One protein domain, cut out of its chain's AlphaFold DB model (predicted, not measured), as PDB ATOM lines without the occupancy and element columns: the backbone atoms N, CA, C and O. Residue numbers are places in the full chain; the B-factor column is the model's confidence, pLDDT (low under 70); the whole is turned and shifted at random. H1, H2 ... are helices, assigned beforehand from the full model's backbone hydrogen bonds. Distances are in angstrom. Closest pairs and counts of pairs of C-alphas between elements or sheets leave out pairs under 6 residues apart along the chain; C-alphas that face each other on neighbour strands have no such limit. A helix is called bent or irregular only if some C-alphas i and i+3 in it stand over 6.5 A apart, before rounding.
ATOM      1  N   ARG A   2      -2.363   8.211  86.495       91.50
ATOM      2  CA  ARG A   2      -2.650   9.626  86.175       91.50
ATOM      3  C   ARG A   2      -1.915  10.150  84.937       91.50
ATOM      4  O   ARG A   2      -2.549  10.749  84.079       91.50
ATOM      5  N   GLU A   3      -0.618   9.881  84.822       91.00
ATOM      6  CA  GLU A   3       0.184  10.283  83.657       91.00
ATOM      7  C   GLU A   3      -0.325   9.654  82.355       91.00
ATOM      8  O   GLU A   3      -0.526  10.364  81.376       91.00
ATOM      9  N   SER A   4      -0.631   8.351  82.358       91.19
ATOM     10  CA  SER A   4      -1.209   7.653  81.201       91.19
ATOM     11  C   SER A   4      -2.570   8.238  80.792       91.19
ATOM     12  O   SER A   4      -2.831   8.394  79.605       91.19
ATOM     13  N   ILE A   5      -3.414   8.631  81.755       93.25
ATOM     14  CA  ILE A   5      -4.697   9.304  81.484       93.25
ATOM     15  C   ILE A   5      -4.475  10.690  80.868       93.25
ATOM     16  O   ILE A   5      -5.155  11.046  79.909       93.25
ATOM     17  N   VAL A   6      -3.541  11.482  81.408       94.44
ATOM     18  CA  VAL A   6      -3.207  12.808  80.859       94.44
ATOM     19  C   VAL A   6      -2.690  12.671  79.431       94.44
ATOM     20  O   VAL A   6      -3.181  13.369  78.551       94.44
ATOM     21  N   LYS A   7      -1.780  11.721  79.190       92.62
ATOM     22  CA  LYS A   7      -1.249  11.418  77.861       92.62
ATOM     23  C   LYS A   7      -2.377  11.076  76.882       92.62
ATOM     24  O   LYS A   7      -2.512  11.758  75.872       92.62
ATOM     25  N   LEU A   8      -3.242  10.112  77.215       94.12
ATOM     26  CA  LEU A   8      -4.370   9.706  76.362       94.12
ATOM     27  C   LEU A   8      -5.323  10.858  76.033       94.12
ATOM     28  O   LEU A   8      -5.747  10.986  74.893       94.12
ATOM     29  N   ARG A   9      -5.619  11.740  76.997       91.81
ATOM     30  CA  ARG A   9      -6.487  12.912  76.775       91.81
ATOM     31  C   ARG A   9      -5.922  13.921  75.774       91.81
ATOM     32  O   ARG A   9      -6.677  14.748  75.277       91.81
ATOM     33  N   THR A  10      -4.617  13.880  75.516       93.62
ATOM     34  CA  THR A  10      -3.930  14.769  74.566       93.62
ATOM     35  C   THR A  10      -3.602  14.097  73.231       93.62
ATOM     36  O   THR A  10      -3.114  14.767  72.326       93.62
ATOM     37  N   MET A  11      -3.852  12.791  73.092       93.50
ATOM     38  CA  MET A  11      -3.571  12.037  71.869       93.50
ATOM     39  C   MET A  11      -4.766  12.070  70.913       93.50
ATOM     40  O   MET A  11      -5.917  11.988  71.342       93.50
ATOM     41  N   ALA A  12      -4.489  12.136  69.611       90.44
ATOM     42  CA  ALA A  12      -5.501  11.879  68.595       90.44
ATOM     43  C   ALA A  12      -5.763  10.366  68.499       90.44
ATOM     44  O   ALA A  12      -4.829   9.567  68.588       90.44
ATOM     45  N   ALA A  13      -7.026   9.970  68.346       85.50
ATOM     46  CA  ALA A  13      -7.424   8.559  68.365       85.50
ATOM     47  C   ALA A  13      -6.856   7.741  67.189       85.50
ATOM     48  O   ALA A  13      -6.771   6.524  67.276       85.50
ATOM     49  N   ASP A  14      -6.450   8.403  66.108       90.69
ATOM     50  CA  ASP A  14      -5.823   7.814  64.923       90.69
ATOM     51  C   ASP A  14      -4.297   7.663  65.052       90.69
ATOM     52  O   ASP A  14      -3.648   7.128  64.150       90.69
ATOM     53  N   THR A  15      -3.695   8.110  66.163       91.94
ATOM     54  CA  THR A  15      -2.259   7.905  66.367       91.94
ATOM     55  C   THR A  15      -1.937   6.414  66.517       91.94
ATOM     56  O   THR A  15      -2.567   5.739  67.331       91.94
ATOM     57  N   PRO A  16      -0.898   5.894  65.833       90.31
ATOM     58  CA  PRO A  16      -0.564   4.466  65.866       90.31
ATOM     59  C   PRO A  16      -0.333   3.885  67.269       90.31
ATOM     60  O   PRO A  16      -0.528   2.698  67.487       90.31
ATOM     61  N   THR A  17       0.077   4.715  68.235       93.94
ATOM     62  CA  THR A  17       0.373   4.299  69.618       93.94
ATOM     63  C   THR A  17      -0.797   4.488  70.591       93.94
ATOM     64  O   THR A  17      -0.615   4.332  71.804       93.94
ATOM     65  N   TYR A  18      -1.965   4.927  70.109       94.25
ATOM     66  CA  TYR A  18      -3.126   5.193  70.960       94.25
ATOM     67  C   TYR A  18      -3.569   3.921  71.686       94.25
ATOM     68  O   TYR A  18      -3.585   3.896  72.921       94.25
ATOM     69  N   ASP A  19      -3.804   2.848  70.933       93.94
ATOM     70  CA  ASP A  19      -4.268   1.567  71.469       93.94
ATOM     71  C   ASP A  19      -3.266   0.959  72.454       93.94
ATOM     72  O   ASP A  19      -3.647   0.534  73.545       93.94
ATOM     73  N   ASP A  20      -1.969   1.017  72.148       94.75
ATOM     74  CA  ASP A  20      -0.921   0.558  73.065       94.75
ATOM     75  C   ASP A  20      -0.956   1.307  74.403       94.75
ATOM     76  O   ASP A  20      -0.830   0.702  75.475       94.75
ATOM     77  N   THR A  21      -1.178   2.624  74.356       95.06
ATOM     78  CA  THR A  21      -1.260   3.473  75.552       95.06
ATOM     79  C   THR A  21      -2.537   3.182  76.353       95.06
ATOM     80  O   THR A  21      -2.498   3.161  77.588       95.06
ATOM     81  N   VAL A  22      -3.663   2.903  75.683       95.88
ATOM     82  CA  VAL A  22      -4.905   2.446  76.332       95.88
ATOM     83  C   VAL A  22      -4.675   1.111  77.033       95.88
ATOM     84  O   VAL A  22      -4.984   0.977  78.218       95.88
ATOM     85  N   MET A  23      -4.076   0.141  76.345       95.75
ATOM     86  CA  MET A  23      -3.816  -1.185  76.902       95.75
ATOM     87  C   MET A  23      -2.840  -1.131  78.082       95.75
ATOM     88  O   MET A  23      -2.991  -1.873  79.053       95.75
ATOM     89  N   GLU A  24      -1.866  -0.220  78.054       95.81
ATOM     90  CA  GLU A  24      -0.986   0.032  79.196       95.81
ATOM     91  C   GLU A  24      -1.745   0.590  80.406       95.81
ATOM     92  O   GLU A  24      -1.534   0.131  81.534       95.81
ATOM     93  N   LEU A  25      -2.650   1.548  80.190       96.81
ATOM     94  CA  LEU A  25      -3.503   2.067  81.254       96.81
ATOM     95  C   LEU A  25      -4.397   0.959  81.829       96.81
ATOM     96  O   LEU A  25      -4.457   0.815  83.051       96.81
ATOM     97  N   MET A  26      -5.028   0.154  80.973       96.56
ATOM     98  CA  MET A  26      -5.899  -0.945  81.399       96.56
ATOM     99  C   MET A  26      -5.150  -1.976  82.242       96.56
ATOM    100  O   MET A  26      -5.645  -2.363  83.299       96.56
ATOM    101  N   ARG A  27      -3.921  -2.353  81.861       95.88
ATOM    102  CA  ARG A  27      -3.076  -3.235  82.685       95.88
ATOM    103  C   ARG A  27      -2.870  -2.672  84.092       95.88
ATOM    104  O   ARG A  27      -3.030  -3.408  85.063       95.88
ATOM    105  N   LYS A  28      -2.557  -1.377  84.212       96.81
ATOM    106  CA  LYS A  28      -2.357  -0.718  85.516       96.81
ATOM    107  C   LYS A  28      -3.645  -0.670  86.342       96.81
ATOM    108  O   LYS A  28      -3.579  -0.886  87.546       96.81
ATOM    109  N   ILE A  29      -4.790  -0.407  85.707       96.50
ATOM    110  CA  ILE A  29      -6.098  -0.396  86.378       96.50
ATOM    111  C   ILE A  29      -6.431  -1.786  86.923       96.50
ATOM    112  O   ILE A  29      -6.754  -1.899  88.098       96.50
ATOM    113  N   ILE A  30      -6.294  -2.836  86.107       95.81
ATOM    114  CA  ILE A  30      -6.610  -4.212  86.519       95.81
ATOM    115  C   ILE A  30      -5.774  -4.625  87.735       95.81
ATOM    116  O   ILE A  30      -6.319  -5.141  88.703       95.81
ATOM    117  N   HIS A  31      -4.466  -4.348  87.724       96.25
ATOM    118  CA  HIS A  31      -3.599  -4.682  88.859       96.25
ATOM    119  C   HIS A  31      -3.940  -3.871  90.114       96.25
ATOM    120  O   HIS A  31      -3.864  -4.393  91.223       96.25
ATOM    121  N   HIS A  32      -4.314  -2.601  89.951       96.38
ATOM    122  CA  HIS A  32      -4.715  -1.760  91.071       96.38
ATOM    123  C   HIS A  32      -6.010  -2.257  91.722       96.38
ATOM    124  O   HIS A  32      -6.023  -2.449  92.933       96.38
ATOM    125  N   VAL A  33      -7.046  -2.528  90.921       97.38
ATOM    126  CA  VAL A  33      -8.332  -3.054  91.405       97.38
ATOM    127  C   VAL A  33      -8.145  -4.418  92.059       97.38
ATOM    128  O   VAL A  33      -8.647  -4.629  93.154       97.38
ATOM    129  N   ALA A  34      -7.349  -5.308  91.460       97.56
ATOM    130  CA  ALA A  34      -7.054  -6.604  92.065       97.56
ATOM    131  C   ALA A  34      -6.432  -6.455  93.466       97.56
ATOM    132  O   ALA A  34      -6.814  -7.171  94.387       97.56
ATOM    133  N   GLY A  35      -5.509  -5.506  93.655       98.06
ATOM    134  CA  GLY A  35      -4.946  -5.208  94.976       98.06
ATOM    135  C   GLY A  35      -5.970  -4.617  95.950       98.06
ATOM    136  O   GLY A  35      -5.965  -4.962  97.131       98.06
ATOM    137  N   GLU A  36      -6.872  -3.758  95.471       97.62
ATOM    138  CA  GLU A  36      -7.967  -3.239  96.293       97.62
ATOM    139  C   GLU A  36      -8.896  -4.363  96.764       97.62
ATOM    140  O   GLU A  36      -9.142  -4.486  97.961       97.62
ATOM    141  N   GLU A  37      -9.345  -5.225  95.855       97.94
ATOM    142  CA  GLU A  37     -10.307  -6.295  96.139       97.94
ATOM    143  C   GLU A  37      -9.726  -7.430  96.988       97.94
ATOM    144  O   GLU A  37     -10.442  -8.018  97.794       97.94
ATOM    145  N   THR A  38      -8.438  -7.749  96.831       97.81
ATOM    146  CA  THR A  38      -7.817  -8.892  97.529       97.81
ATOM    147  C   THR A  38      -7.112  -8.522  98.828       97.81
ATOM    148  O   THR A  38      -6.870  -9.406  99.647       97.81
ATOM    149  N   ILE A  39      -6.768  -7.246  99.029       97.44
ATOM    150  CA  ILE A  39      -5.986  -6.803 100.191       97.44
ATOM    151  C   ILE A  39      -6.688  -5.660 100.918       97.44
ATOM    152  O   ILE A  39      -7.007  -5.790 102.097       97.44
ATOM    153  N   LEU A  40      -6.918  -4.529 100.244       96.88
ATOM    154  CA  LEU A  40      -7.317  -3.302 100.942       96.88
ATOM    155  C   LEU A  40      -8.757  -3.337 101.453       96.88
ATOM    156  O   LEU A  40      -8.994  -2.922 102.585       96.88
ATOM    157  N   LEU A  41      -9.708  -3.816 100.649       96.12
ATOM    158  CA  LEU A  41     -11.113  -3.889 101.049       96.12
ATOM    159  C   LEU A  41     -11.349  -4.934 102.148       96.12
ATOM    160  O   LEU A  41     -11.943  -4.551 103.154       96.12
ATOM    161  N   PRO A  42     -10.818  -6.173 102.061       97.25
ATOM    162  CA  PRO A  42     -10.913  -7.123 103.170       97.25
ATOM    163  C   PRO A  42     -10.301  -6.577 104.465       97.25
ATOM    164  O   PRO A  42     -10.917  -6.631 105.523       97.25
ATOM    165  N   MET A  43      -9.125  -5.945 104.382       96.81
ATOM    166  CA  MET A  43      -8.488  -5.331 105.551       96.81
ATOM    167  C   MET A  43      -9.326  -4.180 106.136       96.81
ATOM    168  O   MET A  43      -9.370  -3.996 107.352       96.81
ATOM    169  N   ALA A  44      -9.993  -3.391 105.291       94.94
ATOM    170  CA  ALA A  44     -10.905  -2.345 105.746       94.94
ATOM    171  C   ALA A  44     -12.158  -2.931 106.414       94.94
ATOM    172  O   ALA A  44     -12.632  -2.359 107.393       94.94
ATOM    173  N   GLU A  45     -12.676  -4.057 105.929       95.75
ATOM    174  CA  GLU A  45     -13.769  -4.787 106.578       95.75
ATOM    175  C   GLU A  45     -13.360  -5.292 107.958       95.75
ATOM    176  O   GLU A  45     -14.079  -5.031 108.922       95.75
ATOM    177  N   ASP A  46     -12.177  -5.889 108.088       96.19
ATOM    178  CA  ASP A  46     -11.677  -6.396 109.369       96.19
ATOM    179  C   ASP A  46     -11.493  -5.284 110.417       96.19
ATOM    180  O   ASP A  46     -11.822  -5.462 111.591       96.19
ATOM    181  N   VAL A  47     -10.977  -4.120 110.007       96.38
ATOM    182  CA  VAL A  47     -10.622  -3.027 110.932       96.38
ATOM    183  C   VAL A  47     -11.778  -2.049 111.169       96.38
ATOM    184  O   VAL A  47     -11.887  -1.488 112.259       96.38
ATOM    185  N   LEU A  48     -12.637  -1.815 110.172       95.12
ATOM    186  CA  LEU A  48     -13.645  -0.743 110.182       95.12
ATOM    187  C   LEU A  48     -15.090  -1.251 110.094       95.12
ATOM    188  O   LEU A  48     -15.983  -0.435 109.864       95.12
ATOM    189  N   ALA A  49     -15.353  -2.552 110.276       93.75
ATOM    190  CA  ALA A  49     -16.674  -3.175 110.099       93.75
ATOM    191  C   ALA A  49     -17.859  -2.327 110.606       93.75
ATOM    192  O   ALA A  49     -18.827  -2.103 109.877       93.75
ATOM    193  N   ALA A  50     -17.776  -1.826 111.844       95.06
ATOM    194  CA  ALA A  50     -18.843  -1.045 112.473       95.06
ATOM    195  C   ALA A  50     -19.063   0.335 111.818       95.06
ATOM    196  O   ALA A  50     -20.192   0.827 111.768       95.06
ATOM    197  N   ASP A  51     -18.005   0.937 111.274       95.75
ATOM    198  CA  ASP A  51     -18.006   2.294 110.726       95.75
ATOM    199  C   ASP A  51     -18.127   2.338 109.197       95.75
ATOM    200  O   ASP A  51     -18.442   3.395 108.641       95.75
ATOM    201  N   LEU A  52     -17.949   1.209 108.498       94.06
ATOM    202  CA  LEU A  52     -17.970   1.139 107.030       94.06
ATOM    203  C   LEU A  52     -19.225   1.765 106.414       94.06
ATOM    204  O   LEU A  52     -19.146   2.476 105.411       94.06
ATOM    205  N   ARG A  53     -20.397   1.560 107.028       91.31
ATOM    206  CA  ARG A  53     -21.659   2.148 106.547       91.31
ATOM    207  C   ARG A  53     -21.650   3.676 106.631       91.31
ATOM    208  O   ARG A  53     -22.120   4.353 105.710       91.31
ATOM    209  N   ASN A  54     -21.135   4.219 107.730       96.00
ATOM    210  CA  ASN A  54     -21.021   5.659 107.931       96.00
ATOM    211  C   ASN A  54     -19.972   6.249 106.975       96.00
ATOM    212  O   ASN A  54     -20.260   7.206 106.255       96.00
ATOM    213  N   LEU A  55     -18.804   5.611 106.874       95.25
ATOM    214  CA  LEU A  55     -17.741   6.004 105.953       95.25
ATOM    215  C   LEU A  55     -18.220   6.006 104.494       95.25
ATOM    216  O   LEU A  55     -18.043   7.000 103.794       95.25
ATOM    217  N   GLY A  56     -18.916   4.956 104.048       92.38
ATOM    218  CA  GLY A  56     -19.487   4.892 102.700       92.38
ATOM    219  C   GLY A  56     -20.499   6.011 102.427       92.38
ATOM    220  O   GLY A  56     -20.531   6.579 101.332       92.38
ATOM    221  N   THR A  57     -21.282   6.403 103.438       95.38
ATOM    222  CA  THR A  57     -22.196   7.553 103.341       95.38
ATOM    223  C   THR A  57     -21.420   8.860 103.160       95.38
ATOM    224  O   THR A  57     -21.725   9.637 102.252       95.38
ATOM    225  N   GLN A  58     -20.372   9.083 103.955       96.62
ATOM    226  CA  GLN A  58     -19.511  10.267 103.846       96.62
ATOM    227  C   GLN A  58     -18.771  10.321 102.501       96.62
ATOM    228  O   GLN A  58     -18.700  11.381 101.878       96.62
ATOM    229  N   MET A  59     -18.284   9.181 102.002       93.75
ATOM    230  CA  MET A  59     -17.634   9.078 100.693       93.75
ATOM    231  C   MET A  59     -18.595   9.412  99.549       93.75
ATOM    232  O   MET A  59     -18.216  10.141  98.632       93.75
ATOM    233  N   ASN A  60     -19.850   8.956  99.609       88.56
ATOM    234  CA  ASN A  60     -20.864   9.314  98.614       88.56
ATOM    235  C   ASN A  60     -21.216  10.804  98.654       88.56
ATOM    236  O   ASN A  60     -21.285  11.442  97.601       88.56
ATOM    237  N   LEU A  61     -21.367  11.391  99.845       91.88
ATOM    238  CA  LEU A  61     -21.558  12.837  99.984       91.88
ATOM    239  C   LEU A  61     -20.373  13.607  99.392       91.88
ATOM    240  O   LEU A  61     -20.561  14.552  98.624       91.88
ATOM    241  N   ARG A  62     -19.143  13.168  99.676       90.31
ATOM    242  CA  ARG A  62     -17.940  13.780  99.112       90.31
ATOM    243  C   ARG A  62     -17.872  13.623  97.594       90.31
ATOM    244  O   ARG A  62     -17.498  14.576  96.914       90.31
ATOM    245  N   ARG A  63     -18.269  12.469  97.048       85.38
ATOM    246  CA  ARG A  63     -18.371  12.239  95.599       85.38
ATOM    247  C   ARG A  63     -19.303  13.260  94.964       85.38
ATOM    248  O   ARG A  63     -18.901  13.912  94.008       85.38
ATOM    249  N   LEU A  64     -20.494  13.456  95.532       85.38
ATOM    250  CA  LEU A  64     -21.443  14.463  95.057       85.38
ATOM    251  C   LEU A  64     -20.844  15.872  95.104       85.38
ATOM    252  O   LEU A  64     -20.955  16.600  94.126       85.38
ATOM    253  N   GLN A  65     -20.142  16.243  96.178       86.56
ATOM    254  CA  GLN A  65     -19.483  17.552  96.287       86.56
ATOM    255  C   GLN A  65     -18.383  17.763  95.236       86.56
ATOM    256  O   GLN A  65     -18.307  18.826  94.623       86.56
ATOM    257  N   LEU A  66     -17.519  16.766  95.024       83.44
ATOM    258  CA  LEU A  66     -16.439  16.838  94.033       83.44
ATOM    259  C   LEU A  66     -16.993  16.972  92.614       83.44
ATOM    260  O   LEU A  66     -16.435  17.677  91.776       83.44
ATOM    261  N   VAL A  67     -18.113  16.304  92.371       76.69
ATOM    262  CA  VAL A  67     -18.755  16.216  91.070       76.69
ATOM    263  C   VAL A  67     -19.655  17.435  90.791       76.69
ATOM    264  O   VAL A  67     -19.712  17.899  89.656       76.69
ATOM    265  N   ALA A  68     -20.263  18.041  91.818       74.62
ATOM    266  CA  ALA A  68     -21.117  19.231  91.706       74.62
ATOM    267  C   ALA A  68     -20.417  20.447  91.071       74.62
ATOM    268  O   ALA A  68     -21.070  21.279  90.449       74.62
ATOM    269  N   HIS A  69     -19.089  20.531  91.168       65.12
ATOM    270  CA  HIS A  69     -18.300  21.603  90.556       65.12
ATOM    271  C   HIS A  69     -18.051  21.394  89.046       65.12
ATOM    272  O   HIS A  69     -17.402  22.230  88.420       65.12
ATOM    273  N   ARG A  70     -18.544  20.294  88.445       67.12
ATOM    274  CA  ARG A  70     -18.395  19.963  87.013       67.12
ATOM    275  C   ARG A  70     -19.676  19.371  86.388       67.12
ATOM    276  O   ARG A  70     -19.631  18.266  85.846       67.12
TER     277      ARG A  70
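AT A GLANCE: This is residues 2 to 70 of the 112 residues of an uncharacterized protein of Caballeronia sordidicola (UniProt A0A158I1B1). The model is an open, flat frame of three helices: the long, bent helix H2 makes the longest side, the short helix H1 folds back along its first end as a small hairpin, and H3 turns off at a corner from its other end as a free arm. The space between H1 and H3 is open, and the contacts are few. The printed part has 69 residues with three named helices, in the order H1, H2, H3, and no named strand; its class is all helix. The whole is extended, with a radius of gyration of the C-alphas of 17.1 A, and its C-alphas span 50 by 32 by 13 A.

HOW THE PARTS SIT: H1, residues 2 to 10, comes first and is joined by a short link of 7 residues to H2, residues 18 to 48. By its hydrogen bonds H2 was assigned as one helix, but it is bent: C-alphas 38 and 41 are 6.9 A apart. Its arms are H2a, residues 18 to 38, and H2b, residues 41 to 48. H1 and H2a form a helical hairpin. They touch, H2a with residues 18 to 25 alone, and their closest C-alphas, those of Ser 4 and Leu 25, are 6.0 A apart. They run opposite ways at a shallow tilt of 30 degrees. The arms H2a and H2b are near each other, and their lines stand at a steep tilt of 39 degrees. A tight link of 3 residues joins H2b to H3, residues 52 to 68. H2b and H3 are close but not clearly touching, with their closest C-alphas, those of Glu 45 and Leu 52, 7.3 A apart. They run opposite ways at a steep tilt of 65 degrees. H3 is apart from H1 and from H2a, and H1 is apart from H2b. In H1, H2a, H2b and H3 every pair of O i and N i+4 is within hydrogen-bond range.

IN THESE COORDINATES: H1 begins at C-alpha 2, at (-2.650, 9.626, 86.175), and measures 12.8 A from first to last C-alpha. H2a, from Tyr 18 at (-3.126, 5.193, 70.960) to Thr 38, measures 30.4 A, and H2b, from Leu 41 to Leu 48, measures 10.0 A. H3, from Leu 52 to Ala 68 at (-21.117, 19.231, 91.706), measures 23.9 A.

THE WHOLE: The two C-alphas farthest apart, those of Pro 16 and Ala 50, are 50.4 A apart, while the first and last printed C-alphas, those of Arg 2 and Arg 70, are 18.9 A apart. Residues 53 to 70, of which 53 to 68 belong to H3, stand free. The printed part has no cut, and neither link is long. The mean pLDDT of the printed part is 92.6, and residues 69 to 70 are under 70.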